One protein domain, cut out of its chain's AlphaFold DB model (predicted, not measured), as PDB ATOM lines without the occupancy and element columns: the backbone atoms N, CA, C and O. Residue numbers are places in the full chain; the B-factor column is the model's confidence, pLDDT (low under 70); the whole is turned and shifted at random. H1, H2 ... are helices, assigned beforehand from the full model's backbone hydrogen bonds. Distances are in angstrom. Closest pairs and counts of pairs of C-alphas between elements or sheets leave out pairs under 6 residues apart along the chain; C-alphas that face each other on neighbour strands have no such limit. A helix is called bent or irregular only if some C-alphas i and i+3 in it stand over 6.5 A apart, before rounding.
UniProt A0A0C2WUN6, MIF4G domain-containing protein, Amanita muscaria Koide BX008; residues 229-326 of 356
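This is residues 229 to 326 of the 356 residues of the protein "MIF4G domain-containing protein" of Amanita muscaria Koide BX008 (UniProt A0A0C2WUN6). Two helical hairpins, H1 with H2 and H3 with H4, pack on each other through H2 and H4 into one body of four helices at shallow tilts, and a fifth helix, H5, residues 310 to 326, sticks out from this body as a free arm. Within the body, H2, H3 and H4 form an up-and-down bundle, three helices side by side in which each runs against the one before it, while H1 packs on the H2 side and is apart from H4. The printed part has 98 residues with five named helices, H1 to H5 in order along the chain, and no named strand; its class is all helix. It is compact, with a radius of gyration of the C-alphas of 14.0 A, and spans 38 by 33 by 23 A, while the body without H5 spans 34 by 30 by 18 A.

Begin at the hub, H2, residues 245 to 263, which touches three other helices. H2 is irregular, with C-alphas 257 and 260 being 7.3 A apart, and it has a kink of 63 degrees near residue 257; its line is a rough one. Look next at H4, residues 289 to 303: it touches H2, closest at the C-alphas of Asp 256 and Val 298, 6.2 A apart, and the two run the same way at a shallow tilt of 9 degrees. Next comes H3, residues 269 to 285, which touches H4 with 13 pairs of C-alphas within 8 A, the closest being the C-alphas of Ala 283 and Arg 292, 4.7 A apart. H3 and H4 form a hairpin, running opposite ways at a shallow tilt of 31 degrees. H2 and H3 touch only at the corner by their link, residues 262 to 263 of H2 with residues 269 to 272 of H3, the closest C-alphas being those of Asp 263 and Glu 269, 5.8 A apart. H1, residues 229 to 239, forms the other hairpin with H2, opposite ways at a shallow tilt of 22 degrees. H2 touches H1 with residues 247 to 251 alone; their closest C-alphas, those of Leu 239 and Lys 247, are 4.8 A apart. H1 and H3 are close but not clearly touching: their closest C-alphas, those of Glu 233 and Arg 271, are 7.0 A apart. H5, residues 310 to 326, touches no helix and is apart from H4, which it follows in the chain. In H1, H3, H4 and H5 every O i to N i+4 pair is within hydrogen-bond range; in H2 it is 13 of 15.

Find C-alpha 245 at (-14.079, 26.130, 13.405), where H2 begins; from there it runs 23.6 A to C-alpha 263. H3 runs 24.5 A from C-alpha 269 to C-alpha 285, and H4 runs 20.7 A from C-alpha 289 to C-alpha 303. Go back to the first printed residue, with C-alpha 229 at (-18.486, 5.502, 26.230): H1 runs 15.7 A from here to C-alpha 239. H5 runs 23.9 A from C-alpha 310 to C-alpha 326, at (12.071, 20.254, 11.649).

The two C-alphas farthest apart are those of Thr 270 and Ser 325, 41.2 A. The printed part has no cut, and no link is long: those from H1 to H2, H2 to H3 and H3 to H4 are tight, and the one from H4 to H5, six residues, is short. Look in the B-factor column for the model's confidence: the mean pLDDT of the printed part is 87.1, and the values under 70 are at residues 308 to 326, which hold H5, with a mean of 58.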
ATOM      1  N   ARG A 229     -17.462   4.923  27.127       89.88
ATOM      2  CA  ARG A 229     -18.486   5.502  26.230       89.88
ATOM      3  C   ARG A 229     -18.860   6.940  26.628       89.88
ATOM      4  O   ARG A 229     -18.814   7.831  25.789       89.88
ATOM      5  N   ALA A 230     -19.174   7.163  27.905       90.62
ATOM      6  CA  ALA A 230     -19.637   8.458  28.407       90.62
ATOM      7  C   ALA A 230     -18.566   9.566  28.320       90.62
ATOM      8  O   ALA A 230     -18.903  10.742  28.202       90.62
ATOM      9  N   ILE A 231     -17.279   9.200  28.354       93.62
ATOM     10  CA  ILE A 231     -16.160  10.134  28.168       93.62
ATOM     11  C   ILE A 231     -16.054  10.537  26.689       93.62
ATOM     12  O   ILE A 231     -15.991  11.726  26.385       93.62
ATOM     13  N   VAL A 232     -16.134   9.572  25.767       94.38
ATOM     14  CA  VAL A 232     -16.152   9.845  24.316       94.38
ATOM     15  C   VAL A 232     -17.368  10.696  23.930       94.38
ATOM     16  O   VAL A 232     -17.239  11.664  23.185       94.38
ATOM     17  N   GLU A 233     -18.544  10.397  24.485       94.12
ATOM     18  CA  GLU A 233     -19.770  11.170  24.256       94.12
ATOM     19  C   GLU A 233     -19.633  12.632  24.705       94.12
ATOM     20  O   GLU A 233     -19.987  13.526  23.930       94.12
ATOM     21  N   LYS A 234     -19.050  12.877  25.889       94.69
ATOM     22  CA  LYS A 234     -18.690  14.221  26.379       94.69
ATOM     23  C   LYS A 234     -17.723  14.942  25.436       94.69
ATOM     24  O   LYS A 234     -17.967  16.096  25.089       94.69
ATOM     25  N   TRP A 235     -16.640  14.287  25.008       96.88
ATOM     26  CA  TRP A 235     -15.639  14.894  24.119       96.88
ATOM     27  C   TRP A 235     -16.235  15.289  22.767       96.88
ATOM     28  O   TRP A 235     -16.082  16.433  22.345       96.88
ATOM     29  N   ILE A 236     -16.990  14.382  22.135       96.94
ATOM     30  CA  ILE A 236     -17.689  14.668  20.877       96.94
ATOM     31  C   ILE A 236     -18.686  15.819  21.077       96.94
ATOM     32  O   ILE A 236     -18.711  16.742  20.276       96.94
ATOM     33  N   ALA A 237     -19.480  15.816  22.155       96.12
ATOM     34  CA  ALA A 237     -20.430  16.900  22.439       96.12
ATOM     35  C   ALA A 237     -19.768  18.268  22.701       96.12
ATOM     36  O   ALA A 237     -20.373  19.293  22.413       96.12
ATOM     37  N   THR A 238     -18.536  18.297  23.219       96.75
ATOM     38  CA  THR A 238     -17.803  19.545  23.520       96.75
ATOM     39  C   THR A 238     -17.203  20.191  22.267       96.75
ATOM     40  O   THR A 238     -17.070  21.416  22.204       96.75
ATOM     41  N   LEU A 239     -16.824  19.368  21.280       97.50
ATOM     42  CA  LEU A 239     -16.128  19.796  20.062       97.50
ATOM     43  C   LEU A 239     -17.023  19.863  18.809       97.50
ATOM     44  O   LEU A 239     -16.636  20.496  17.829       97.50
ATOM     45  N   LEU A 240     -18.203  19.236  18.820       97.12
ATOM     46  CA  LEU A 240     -19.195  19.313  17.741       97.12
ATOM     47  C   LEU A 240     -19.981  20.634  17.832       97.12
ATOM     48  O   LEU A 240     -21.167  20.661  18.144       97.12
ATOM     49  N   ASP A 241     -19.276  21.738  17.600       95.31
ATOM     50  CA  ASP A 241     -19.777  23.107  17.711       95.31
ATOM     51  C   ASP A 241     -19.771  23.779  16.333       95.31
ATOM     52  O   ASP A 241     -18.734  24.230  15.847       95.31
ATOM     53  N   ALA A 242     -20.947  23.865  15.703       93.00
ATOM     54  CA  ALA A 242     -21.126  24.462  14.377       93.00
ATOM     55  C   ALA A 242     -20.668  25.934  14.277       93.00
ATOM     56  O   ALA A 242     -20.474  26.432  13.169       93.00
ATOM     57  N   LYS A 243     -20.493  26.637  15.408       92.06
ATOM     58  CA  LYS A 243     -20.046  28.037  15.457       92.06
ATOM     59  C   LYS A 243     -18.532  28.180  15.646       92.06
ATOM     60  O   LYS A 243     -18.018  29.290  15.523       92.06
ATOM     61  N   ASN A 244     -17.807  27.097  15.939       93.44
ATOM     62  CA  ASN A 244     -16.386  27.144  16.282       93.44
ATOM     63  C   ASN A 244     -15.544  26.230  15.375       93.44
ATOM     64  O   ASN A 244     -15.439  25.019  15.577       93.44
ATOM     65  N   ALA A 245     -14.891  26.843  14.386       94.19
ATOM     66  CA  ALA A 245     -14.079  26.130  13.405       94.19
ATOM     67  C   ALA A 245     -12.928  25.327  14.037       94.19
ATOM     68  O   ALA A 245     -12.721  24.180  13.653       94.19
ATOM     69  N   GLU A 246     -12.206  25.862  15.029       94.81
ATOM     70  CA  GLU A 246     -11.069  25.148  15.633       94.81
ATOM     71  C   GLU A 246     -11.501  23.992  16.545       94.81
ATOM     72  O   GLU A 246     -10.782  22.991  16.642       94.81
ATOM     73  N   LYS A 247     -12.696  24.055  17.151       96.75
ATOM     74  CA  LYS A 247     -13.316  22.890  17.802       96.75
ATOM     75  C   LYS A 247     -13.609  21.786  16.786       96.75
ATOM     76  O   LYS A 247     -13.216  20.647  17.022       96.75
ATOM     77  N   LEU A 248     -14.191  22.120  15.632       97.44
ATOM     78  CA  LEU A 248     -14.488  21.156  14.564       97.44
ATOM     79  C   LEU A 248     -13.227  20.592  13.887       97.44
ATOM     80  O   LEU A 248     -13.175  19.397  13.596       97.44
ATOM     81  N   VAL A 249     -12.177  21.400  13.695       96.44
ATOM     82  CA  VAL A 249     -10.850  20.922  13.257       96.44
ATOM     83  C   VAL A 249     -10.286  19.934  14.280       96.44
ATOM     84  O   VAL A 249      -9.828  18.851  13.918       96.44
ATOM     85  N   THR A 250     -10.369  20.267  15.571       97.25
ATOM     86  CA  THR A 250      -9.889  19.408  16.664       97.25
ATOM     87  C   THR A 250     -10.700  18.111  16.763       97.25
ATOM     88  O   THR A 250     -10.102  17.048  16.916       97.25
ATOM     89  N   LEU A 251     -12.027  18.159  16.584       98.06
ATOM     90  CA  LEU A 251     -12.895  16.981  16.477       98.06
ATOM     91  C   LEU A 251     -12.497  16.099  15.292       98.06
ATOM     92  O   LEU A 251     -12.352  14.892  15.455       98.06
ATOM     93  N   SER A 252     -12.285  16.698  14.120       97.62
ATOM     94  CA  SER A 252     -11.948  15.969  12.893       97.62
ATOM     95  C   SER A 252     -10.627  15.217  13.047       97.62
ATOM     96  O   SER A 252     -10.583  14.017  12.799       97.62
ATOM     97  N   ILE A 253      -9.573  15.871  13.552       96.00
ATOM     98  CA  ILE A 253      -8.262  15.235  13.790       96.00
ATOM     99  C   ILE A 253      -8.349  14.168  14.900       96.00
ATOM    100  O   ILE A 253      -7.673  13.138  14.823       96.00
ATOM    101  N   LEU A 254      -9.185  14.381  15.924       97.19
ATOM    102  CA  LEU A 254      -9.411  13.420  17.007       97.19
ATOM    103  C   LEU A 254     -10.125  12.156  16.503       97.19
ATOM    104  O   LEU A 254      -9.676  11.047  16.790       97.19
ATOM    105  N   LEU A 255     -11.181  12.313  15.702       96.31
ATOM    106  CA  LEU A 255     -11.875  11.210  15.034       96.31
ATOM    107  C   LEU A 255     -10.955  10.497  14.034       96.31
ATOM    108  O   LEU A 255     -10.950   9.272  13.997       96.31
ATOM    109  N   ASP A 256     -10.100  11.225  13.315       94.75
ATOM    110  CA  ASP A 256      -9.125  10.647  12.380       94.75
ATOM    111  C   ASP A 256      -8.102   9.707  13.050       94.75
ATOM    112  O   ASP A 256      -7.551   8.817  12.403       94.75
ATOM    113  N   ASN A 257      -7.854   9.903  14.351       93.62
ATOM    114  CA  ASN A 257      -6.877   9.150  15.141       93.62
ATOM    115  C   ASN A 257      -7.498   8.095  16.068       93.62
ATOM    116  O   ASN A 257      -6.905   7.035  16.253       93.62
ATOM    117  N   ALA A 258      -8.653   8.376  16.679       92.81
ATOM    118  CA  ALA A 258      -9.290   7.511  17.679       92.81
ATOM    119  C   ALA A 258     -10.644   6.929  17.225       92.81
ATOM    120  O   ALA A 258     -11.060   5.884  17.733       92.81
ATOM    121  N   GLY A 259     -11.290   7.537  16.224       92.69
ATOM    122  CA  GLY A 259     -12.555   7.092  15.631       92.69
ATOM    123  C   GLY A 259     -12.602   5.608  15.238       92.69
ATOM    124  O   GLY A 259     -13.581   4.962  15.610       92.69
ATOM    125  N   PRO A 260     -11.552   5.006  14.637       91.06
ATOM    126  CA  PRO A 260     -11.542   3.573  14.320       91.06
ATOM    127  C   PRO A 260     -11.732   2.658  15.544       91.06
ATOM    128  O   PRO A 260     -12.329   1.590  15.434       91.06
ATOM    129  N   ARG A 261     -11.253   3.063  16.732       88.31
ATOM    130  CA  ARG A 261     -11.455   2.309  17.988       88.31
ATOM    131  C   ARG A 261     -12.834   2.547  18.594       88.31
ATOM    132  O   ARG A 261     -13.381   1.664  19.254       88.31
ATOM    133  N   TRP A 262     -13.387   3.736  18.382       90.69
ATOM    134  CA  TRP A 262     -14.697   4.122  18.890       90.69
ATOM    135  C   TRP A 262     -15.827   3.483  18.068       90.69
ATOM    136  O   TRP A 262     -16.726   2.896  18.661       90.69
ATOM    137  N   ASP A 263     -15.735   3.478  16.733       89.75
ATOM    138  CA  ASP A 263     -16.698   2.805  15.845       89.75
ATOM    139  C   ASP A 263     -16.668   1.276  15.955       89.75
ATOM    140  O   ASP A 263     -17.717   0.640  15.893       89.75
ATOM    141  N   ALA A 264     -15.499   0.670  16.202       86.62
ATOM    142  CA  ALA A 264     -15.406  -0.765  16.486       86.62
ATOM    143  C   ALA A 264     -16.208  -1.189  17.740       86.62
ATOM    144  O   ALA A 264     -16.458  -2.375  17.962       86.62
ATOM    145  N   THR A 265     -16.630  -0.230  18.571       83.44
ATOM    146  CA  THR A 265     -17.416  -0.470  19.779       83.44
ATOM    147  C   THR A 265     -18.901  -0.193  19.523       83.44
ATOM    148  O   THR A 265     -19.336   0.955  19.596       83.44
ATOM    149  N   LYS A 266     -19.730  -1.242  19.378       84.25
ATOM    150  CA  LYS A 266     -21.205  -1.128  19.212       84.25
ATOM    151  C   LYS A 266     -21.899  -0.187  20.217       84.25
ATOM    152  O   LYS A 266     -22.911   0.426  19.909       84.25
ATOM    153  N   LYS A 267     -21.340  -0.016  21.424       86.81
ATOM    154  CA  LYS A 267     -21.849   0.916  22.455       86.81
ATOM    155  C   LYS A 267     -21.737   2.407  22.076       86.81
ATOM    156  O   LYS A 267     -22.316   3.228  22.779       86.81
ATOM    157  N   LEU A 268     -20.978   2.761  21.036       87.94
ATOM    158  CA  LEU A 268     -20.790   4.130  20.528       87.94
ATOM    159  C   LEU A 268     -21.394   4.351  19.132       87.94
ATOM    160  O   LEU A 268     -21.510   5.502  18.715       87.94
ATOM    161  N   GLU A 269     -21.828   3.290  18.449       89.50
ATOM    162  CA  GLU A 269     -22.344   3.298  17.072       89.50
ATOM    163  C   GLU A 269     -23.395   4.395  16.832       89.50
ATOM    164  O   GLU A 269     -23.235   5.229  15.942       89.50
ATOM    165  N   THR A 270     -24.421   4.477  17.686       92.75
ATOM    166  CA  THR A 270     -25.467   5.512  17.594       92.75
ATOM    167  C   THR A 270     -24.895   6.927  17.718       92.75
ATOM    168  O   THR A 270     -25.260   7.802  16.936       92.75
ATOM    169  N   ARG A 271     -23.964   7.167  18.658       93.38
ATOM    170  CA  ARG A 271     -23.346   8.492  18.842       93.38
ATOM    171  C   ARG A 271     -22.495   8.874  17.639       93.38
ATOM    172  O   ARG A 271     -22.561  10.022  17.205       93.38
ATOM    173  N   MET A 272     -21.705   7.937  17.126       94.81
ATOM    174  CA  MET A 272     -20.842   8.155  15.968       94.81
ATOM    175  C   MET A 272     -21.684   8.423  14.715       94.81
ATOM    176  O   MET A 272     -21.421   9.391  14.009       94.81
ATOM    177  N   ASN A 273     -22.768   7.673  14.496       95.44
ATOM    178  CA  ASN A 273     -23.703   7.929  13.397       95.44
ATOM    179  C   ASN A 273     -24.323   9.335  13.487       95.44
ATOM    180  O   ASN A 273     -24.235  10.089  12.520       95.44
ATOM    181  N   SER A 274     -24.848   9.747  14.650       96.62
ATOM    182  CA  SER A 274     -25.347  11.122  14.834       96.62
ATOM    183  C   SER A 274     -24.258  12.186  14.639       96.62
ATOM    184  O   SER A 274     -24.522  13.226  14.047       96.62
ATOM    185  N   CYS A 275     -23.029  11.934  15.104       97.19
ATOM    186  CA  CYS A 275     -21.905  12.856  14.935       97.19
ATOM    187  C   CYS A 275     -21.563  13.080  13.457       97.19
ATOM    188  O   CYS A 275     -21.375  14.218  13.041       97.19
ATOM    189  N   PHE A 276     -21.503  12.013  12.657       97.88
ATOM    190  CA  PHE A 276     -21.124  12.108  11.245       97.88
ATOM    191  C   PHE A 276     -22.247  12.665  10.359       97.88
ATOM    192  O   PHE A 276     -21.950  13.394   9.411       97.88
ATOM    193  N   VAL A 277     -23.520  12.430  10.702       97.81
ATOM    194  CA  VAL A 277     -24.653  13.160  10.099       97.81
ATOM    195  C   VAL A 277     -24.505  14.662  10.348       97.81
ATOM    196  O   VAL A 277     -24.550  15.451   9.406       97.81
ATOM    197  N   GLU A 278     -24.228  15.069  11.586       97.69
ATOM    198  CA  GLU A 278     -24.141  16.492  11.920       97.69
ATOM    199  C   GLU A 278     -22.891  17.167  11.336       97.69
ATOM    200  O   GLU A 278     -22.967  18.280  10.822       97.69
ATOM    201  N   MET A 279     -21.754  16.468  11.288       98.06
ATOM    202  CA  MET A 279     -20.565  16.927  10.557       98.06
ATOM    203  C   MET A 279     -20.829  17.072   9.049       98.06
ATOM    204  O   MET A 279     -20.299  17.997   8.437       98.06
ATOM    205  N   THR A 280     -21.680  16.224   8.457       97.75
ATOM    206  CA  THR A 280     -22.106  16.352   7.050       97.75
ATOM    207  C   THR A 280     -22.969  17.602   6.853       97.75
ATOM    208  O   THR A 280     -22.693  18.401   5.956       97.75
ATOM    209  N   ASN A 281     -23.946  17.827   7.740       97.75
ATOM    210  CA  ASN A 281     -24.784  19.034   7.754       97.75
ATOM    211  C   ASN A 281     -23.942  20.319   7.882       97.75
ATOM    212  O   ASN A 281     -24.221  21.316   7.215       97.75
ATOM    213  N   ILE A 282     -22.900  20.300   8.721       97.50
ATOM    214  CA  ILE A 282     -21.974  21.425   8.913       97.50
ATOM    215  C   ILE A 282     -21.077  21.623   7.683       97.50
ATOM    216  O   ILE A 282     -20.905  22.758   7.242       97.50
ATOM    217  N   ALA A 283     -20.543  20.553   7.083       96.94
ATOM    218  CA  ALA A 283     -19.701  20.645   5.887       96.94
ATOM    219  C   ALA A 283     -20.448  21.263   4.691       96.94
ATOM    220  O   ALA A 283     -19.887  22.090   3.973       96.94
ATOM    221  N   GLN A 284     -21.727  20.918   4.508       95.88
ATOM    222  CA  GLN A 284     -22.580  21.513   3.472       95.88
ATOM    223  C   GLN A 284     -22.843  23.012   3.695       95.88
ATOM    224  O   GLN A 284     -22.961  23.755   2.725       95.88
ATOM    225  N   LYS A 285     -22.938  23.455   4.957       95.56
ATOM    226  CA  LYS A 285     -23.351  24.820   5.335       95.56
ATOM    227  C   LYS A 285     -22.200  25.776   5.660       95.56
ATOM    228  O   LYS A 285     -22.442  26.969   5.775       95.56
ATOM    229  N   THR A 286     -20.976  25.288   5.870       94.75
ATOM    230  CA  THR A 286     -19.841  26.147   6.240       94.75
ATOM    231  C   THR A 286     -19.196  26.793   5.016       94.75
ATOM    232  O   THR A 286     -18.831  26.101   4.065       94.75
ATOM    233  N   ASP A 287     -18.985  28.109   5.056       93.19
ATOM    234  CA  ASP A 287     -18.266  28.863   4.015       93.19
ATOM    235  C   ASP A 287     -16.749  28.617   4.037       93.19
ATOM    236  O   ASP A 287     -16.048  28.842   3.049       93.19
ATOM    237  N   ASN A 288     -16.218  28.119   5.158       93.31
ATOM    238  CA  ASN A 288     -14.795  27.846   5.322       93.31
ATOM    239  C   ASN A 288     -14.393  26.597   4.519       93.31
ATOM    240  O   ASN A 288     -14.483  25.471   5.008       93.31
ATOM    241  N   GLY A 289     -13.899  26.805   3.296       93.25
ATOM    242  CA  GLY A 289     -13.471  25.730   2.393       93.25
ATOM    243  C   GLY A 289     -12.452  24.758   3.005       93.25
ATOM    244  O   GLY A 289     -12.587  23.554   2.820       93.25
ATOM    245  N   ARG A 290     -11.492  25.240   3.813       92.38
ATOM    246  CA  ARG A 290     -10.503  24.376   4.491       92.38
ATOM    247  C   ARG A 290     -11.161  23.462   5.530       92.38
ATOM    248  O   ARG A 290     -10.786  22.298   5.640       92.38
ATOM    249  N   LEU A 291     -12.137  23.979   6.279       94.94
ATOM    250  CA  LEU A 291     -12.929  23.185   7.220       94.94
ATOM    251  C   LEU A 291     -13.840  22.196   6.479       94.94
ATOM    252  O   LEU A 291     -13.907  21.034   6.871       94.94
ATOM    253  N   ARG A 292     -14.486  22.626   5.388       97.31
ATOM    254  CA  ARG A 292     -15.324  21.774   4.532       97.31
ATOM    255  C   ARG A 292     -14.549  20.555   4.029       97.31
ATOM    256  O   ARG A 292     -15.011  19.438   4.241       97.31
ATOM    257  N   THR A 293     -13.362  20.758   3.449       95.88
ATOM    258  CA  THR A 293     -12.490  19.663   2.991       95.88
ATOM    259  C   THR A 293     -12.100  18.737   4.142       95.88
ATOM    260  O   THR A 293     -12.269  17.531   4.021       95.88
ATOM    261  N   LEU A 294     -11.664  19.270   5.290       95.62
ATOM    262  CA  LEU A 294     -11.267  18.445   6.440       95.62
ATOM    263  C   LEU A 294     -12.421  17.587   6.997       95.62
ATOM    264  O   LEU A 294     -12.203  16.438   7.383       95.62
ATOM    265  N   LEU A 295     -13.643  18.131   7.038       97.31
ATOM    266  CA  LEU A 295     -14.840  17.383   7.428       97.31
ATOM    267  C   LEU A 295     -15.162  16.291   6.396       97.31
ATOM    268  O   LEU A 295     -15.437  15.153   6.773       97.31
ATOM    269  N   GLN A 296     -15.091  16.611   5.101       96.75
ATOM    270  CA  GLN A 296     -15.323  15.651   4.018       96.75
ATOM    271  C   GLN A 296     -14.288  14.513   4.022       96.75
ATOM    272  O   GLN A 296     -14.687  13.356   3.926       96.75
ATOM    273  N   ASP A 297     -13.000  14.807   4.231       95.12
ATOM    274  CA  ASP A 297     -11.913  13.817   4.307       95.12
ATOM    275  C   ASP A 297     -12.152  12.765   5.410       95.12
ATOM    276  O   ASP A 297     -11.953  11.565   5.191       95.12
ATOM    277  N   VAL A 298     -12.581  13.189   6.609       96.38
ATOM    278  CA  VAL A 298     -12.835  12.261   7.728       96.38
ATOM    279  C   VAL A 298     -14.167  11.516   7.571       96.38
ATOM    280  O   VAL A 298     -14.237  10.332   7.904       96.38
ATOM    281  N   ILE A 299     -15.200  12.151   6.998       96.50
ATOM    282  CA  ILE A 299     -16.458  11.480   6.620       96.50
ATOM    283  C   ILE A 299     -16.190  10.386   5.578       96.50
ATOM    284  O   ILE A 299     -16.623   9.247   5.759       96.50
ATOM    285  N   GLU A 300     -15.428  10.685   4.523       95.44
ATOM    286  CA  GLU A 300     -15.088   9.709   3.487       95.44
ATOM    287  C   GLU A 300     -14.272   8.542   4.064       95.44
ATOM    288  O   GLU A 300     -14.550   7.379   3.760       95.44
ATOM    289  N   ARG A 301     -13.317   8.824   4.961       94.00
ATOM    290  CA  ARG A 301     -12.523   7.780   5.626       94.00
ATOM    291  C   ARG A 301     -13.377   6.853   6.491       94.00
ATOM    292  O   ARG A 301     -13.153   5.643   6.458       94.00
ATOM    293  N   ARG A 302     -14.369   7.378   7.221       95.31
ATOM    294  CA  ARG A 302     -15.333   6.547   7.965       95.31
ATOM    295  C   ARG A 302     -16.170   5.687   7.018       95.31
ATOM    296  O   ARG A 302     -16.298   4.488   7.249       95.31
ATOM    297  N   ASN A 303     -16.681   6.271   5.934       93.31
ATOM    298  CA  ASN A 303     -17.490   5.559   4.939       93.31
ATOM    299  C   ASN A 303     -16.704   4.431   4.242       93.31
ATOM    300  O   ASN A 303     -17.275   3.394   3.920       93.31
ATOM    301  N   LYS A 304     -15.383   4.585   4.086       92.88
ATOM    302  CA  LYS A 304     -14.445   3.544   3.618       92.88
ATOM    303  C   LYS A 304     -13.985   2.585   4.735       92.88
ATOM    304  O   LYS A 304     -12.910   1.999   4.639       92.88
ATOM    305  N   GLY A 305     -14.752   2.439   5.818       89.19
ATOM    306  CA  GLY A 305     -14.468   1.492   6.905       89.19
ATOM    307  C   GLY A 305     -13.174   1.777   7.673       89.19
ATOM    308  O   GLY A 305     -12.547   0.849   8.176       89.19
ATOM    309  N   TRP A 306     -12.747   3.043   7.733       89.81
ATOM    310  CA  TRP A 306     -11.467   3.493   8.300       89.81
ATOM    311  C   TRP A 306     -10.204   2.952   7.609       89.81
ATOM    312  O   TRP A 306      -9.101   3.119   8.140       89.81
ATOM    313  N   VAL A 307     -10.329   2.359   6.416       76.19
ATOM    314  CA  VAL A 307      -9.187   1.850   5.647       76.19
ATOM    315  C   VAL A 307      -8.205   2.981   5.343       76.19
ATOM    316  O   VAL A 307      -8.555   4.016   4.771       76.19
ATOM    317  N   VAL A 308      -6.942   2.766   5.705       61.41
ATOM    318  CA  VAL A 308      -5.847   3.643   5.303       61.41
ATOM    319  C   VAL A 308      -5.403   3.242   3.902       61.41
ATOM    320  O   VAL A 308      -4.714   2.242   3.731       61.41
ATOM    321  N   ASN A 309      -5.773   4.035   2.899       56.22
ATOM    322  CA  ASN A 309      -5.187   3.912   1.569       56.22
ATOM    323  C   ASN A 309      -3.707   4.337   1.588       56.22
ATOM    324  O   ASN A 309      -3.333   5.283   2.287       56.22
ATOM    325  N   GLU A 310      -2.872   3.664   0.795       51.25
ATOM    326  CA  GLU A 310      -1.409   3.829   0.789       51.25
ATOM    327  C   GLU A 310      -0.985   5.287   0.572       51.25
ATOM    328  O   GLU A 310      -0.159   5.809   1.314       51.25
ATOM    329  N   THR A 311      -1.647   6.002  -0.342       54.16
ATOM    330  CA  THR A 311      -1.427   7.435  -0.613       54.16
ATOM    331  C   THR A 311      -1.699   8.337   0.600       54.16
ATOM    332  O   THR A 311      -1.232   9.472   0.660       54.16
ATOM    333  N   THR A 312      -2.478   7.882   1.582       57.25
ATOM    334  CA  THR A 312      -2.704   8.598   2.848       57.25
ATOM    335  C   THR A 312      -1.734   8.142   3.931       57.25
ATOM    336  O   THR A 312      -1.337   8.978   4.739       57.25
ATOM    337  N   GLN A 313      -1.283   6.882   3.923       56.22
ATOM    338  CA  GLN A 313      -0.167   6.450   4.767       56.22
ATOM    339  C   GLN A 313       1.107   7.217   4.381       56.22
ATOM    340  O   GLN A 313       1.582   8.009   5.185       56.22
ATOM    341  N   GLN A 314       1.511   7.172   3.109       51.09
ATOM    342  CA  GLN A 314       2.632   7.938   2.547       51.09
ATOM    343  C   GLN A 314       2.547   9.445   2.848       51.09
ATOM    344  O   GLN A 314       3.553  10.070   3.174       51.09
ATOM    345  N   ARG A 315       1.351  10.057   2.781       59.09
ATOM    346  CA  ARG A 315       1.164  11.475   3.150       59.09
ATOM    347  C   ARG A 315       1.267  11.729   4.658       59.09
ATOM    348  O   ARG A 315       1.703  12.818   5.031       59.09
ATOM    349  N   ARG A 316       0.908  10.771   5.523       62.59
ATOM    350  CA  ARG A 316       1.191  10.855   6.967       62.59
ATOM    351  C   ARG A 316       2.677  10.669   7.244       62.59
ATOM    352  O   ARG A 316       3.235  11.524   7.917       62.59
ATOM    353  N   ASP A 317       3.313   9.656   6.667       65.75
ATOM    354  CA  ASP A 317       4.736   9.351   6.863       65.75
ATOM    355  C   ASP A 317       5.621  10.512   6.387       65.75
ATOM    356  O   ASP A 317       6.508  10.964   7.104       65.75
ATOM    357  N   LEU A 318       5.315  11.098   5.224       64.38
ATOM    358  CA  LEU A 318       5.995  12.296   4.724       64.38
ATOM    359  C   LEU A 318       5.755  13.523   5.621       64.38
ATOM    360  O   LEU A 318       6.652  14.351   5.782       64.38
ATOM    361  N   ALA A 319       4.569  13.661   6.219       65.19
ATOM    362  CA  ALA A 319       4.285  14.729   7.177       65.19
ATOM    363  C   ALA A 319       4.944  14.488   8.548       65.19
ATOM    364  O   ALA A 319       5.281  15.453   9.229       65.19
ATOM    365  N   GLU A 320       5.135  13.235   8.958       65.88
ATOM    366  CA  GLU A 320       5.797  12.840  10.202       65.88
ATOM    367  C   GLU A 320       7.319  12.979  10.073       65.88
ATOM    368  O   GLU A 320       7.918  13.675  10.890       65.88
ATOM    369  N   ASN A 321       7.920  12.519   8.970       59.19
ATOM    370  CA  ASN A 321       9.325  12.779   8.642       59.19
ATOM    371  C   ASN A 321       9.623  14.283   8.556       59.19
ATOM    372  O   ASN A 321      10.567  14.746   9.184       59.19
ATOM    373  N   ARG A 322       8.788  15.090   7.879       61.41
ATOM    374  CA  ARG A 322       8.971  16.559   7.846       61.41
ATOM    375  C   ARG A 322       8.878  17.213   9.233       61.41
ATOM    376  O   ARG A 322       9.529  18.229   9.463       61.41
ATOM    377  N   ARG A 323       8.092  16.656  10.163       61.97
ATOM    378  CA  ARG A 323       8.038  17.115  11.568       61.97
ATOM    379  C   ARG A 323       9.260  16.663  12.365       61.97
ATOM    380  O   ARG A 323       9.724  17.426  13.207       61.97
ATOM    381  N   ALA A 324       9.786  15.469  12.096       57.94
ATOM    382  CA  ALA A 324      11.018  14.968  12.694       57.94
ATOM    383  C   ALA A 324      12.234  15.795  12.240       57.94
ATOM    384  O   ALA A 324      12.948  16.305  13.095       57.94
ATOM    385  N   SER A 325      12.397  16.049  10.935       48.91
ATOM    386  CA  SER A 325      13.473  16.901  10.394       48.91
ATOM    387  C   SER A 325      13.449  18.317  10.983       48.91
ATOM    388  O   SER A 325      14.463  18.801  11.480       48.91
ATOM    389  N   CYS A 326      12.266  18.940  11.031       51.12
ATOM    390  CA  CYS A 326      12.071  20.254  11.649       51.12
ATOM    391  C   CYS A 326      12.314  20.231  13.175       51.12
ATOM    392  O   CYS A 326      12.758  21.225  13.743       51.12
TER     393      CYS A 326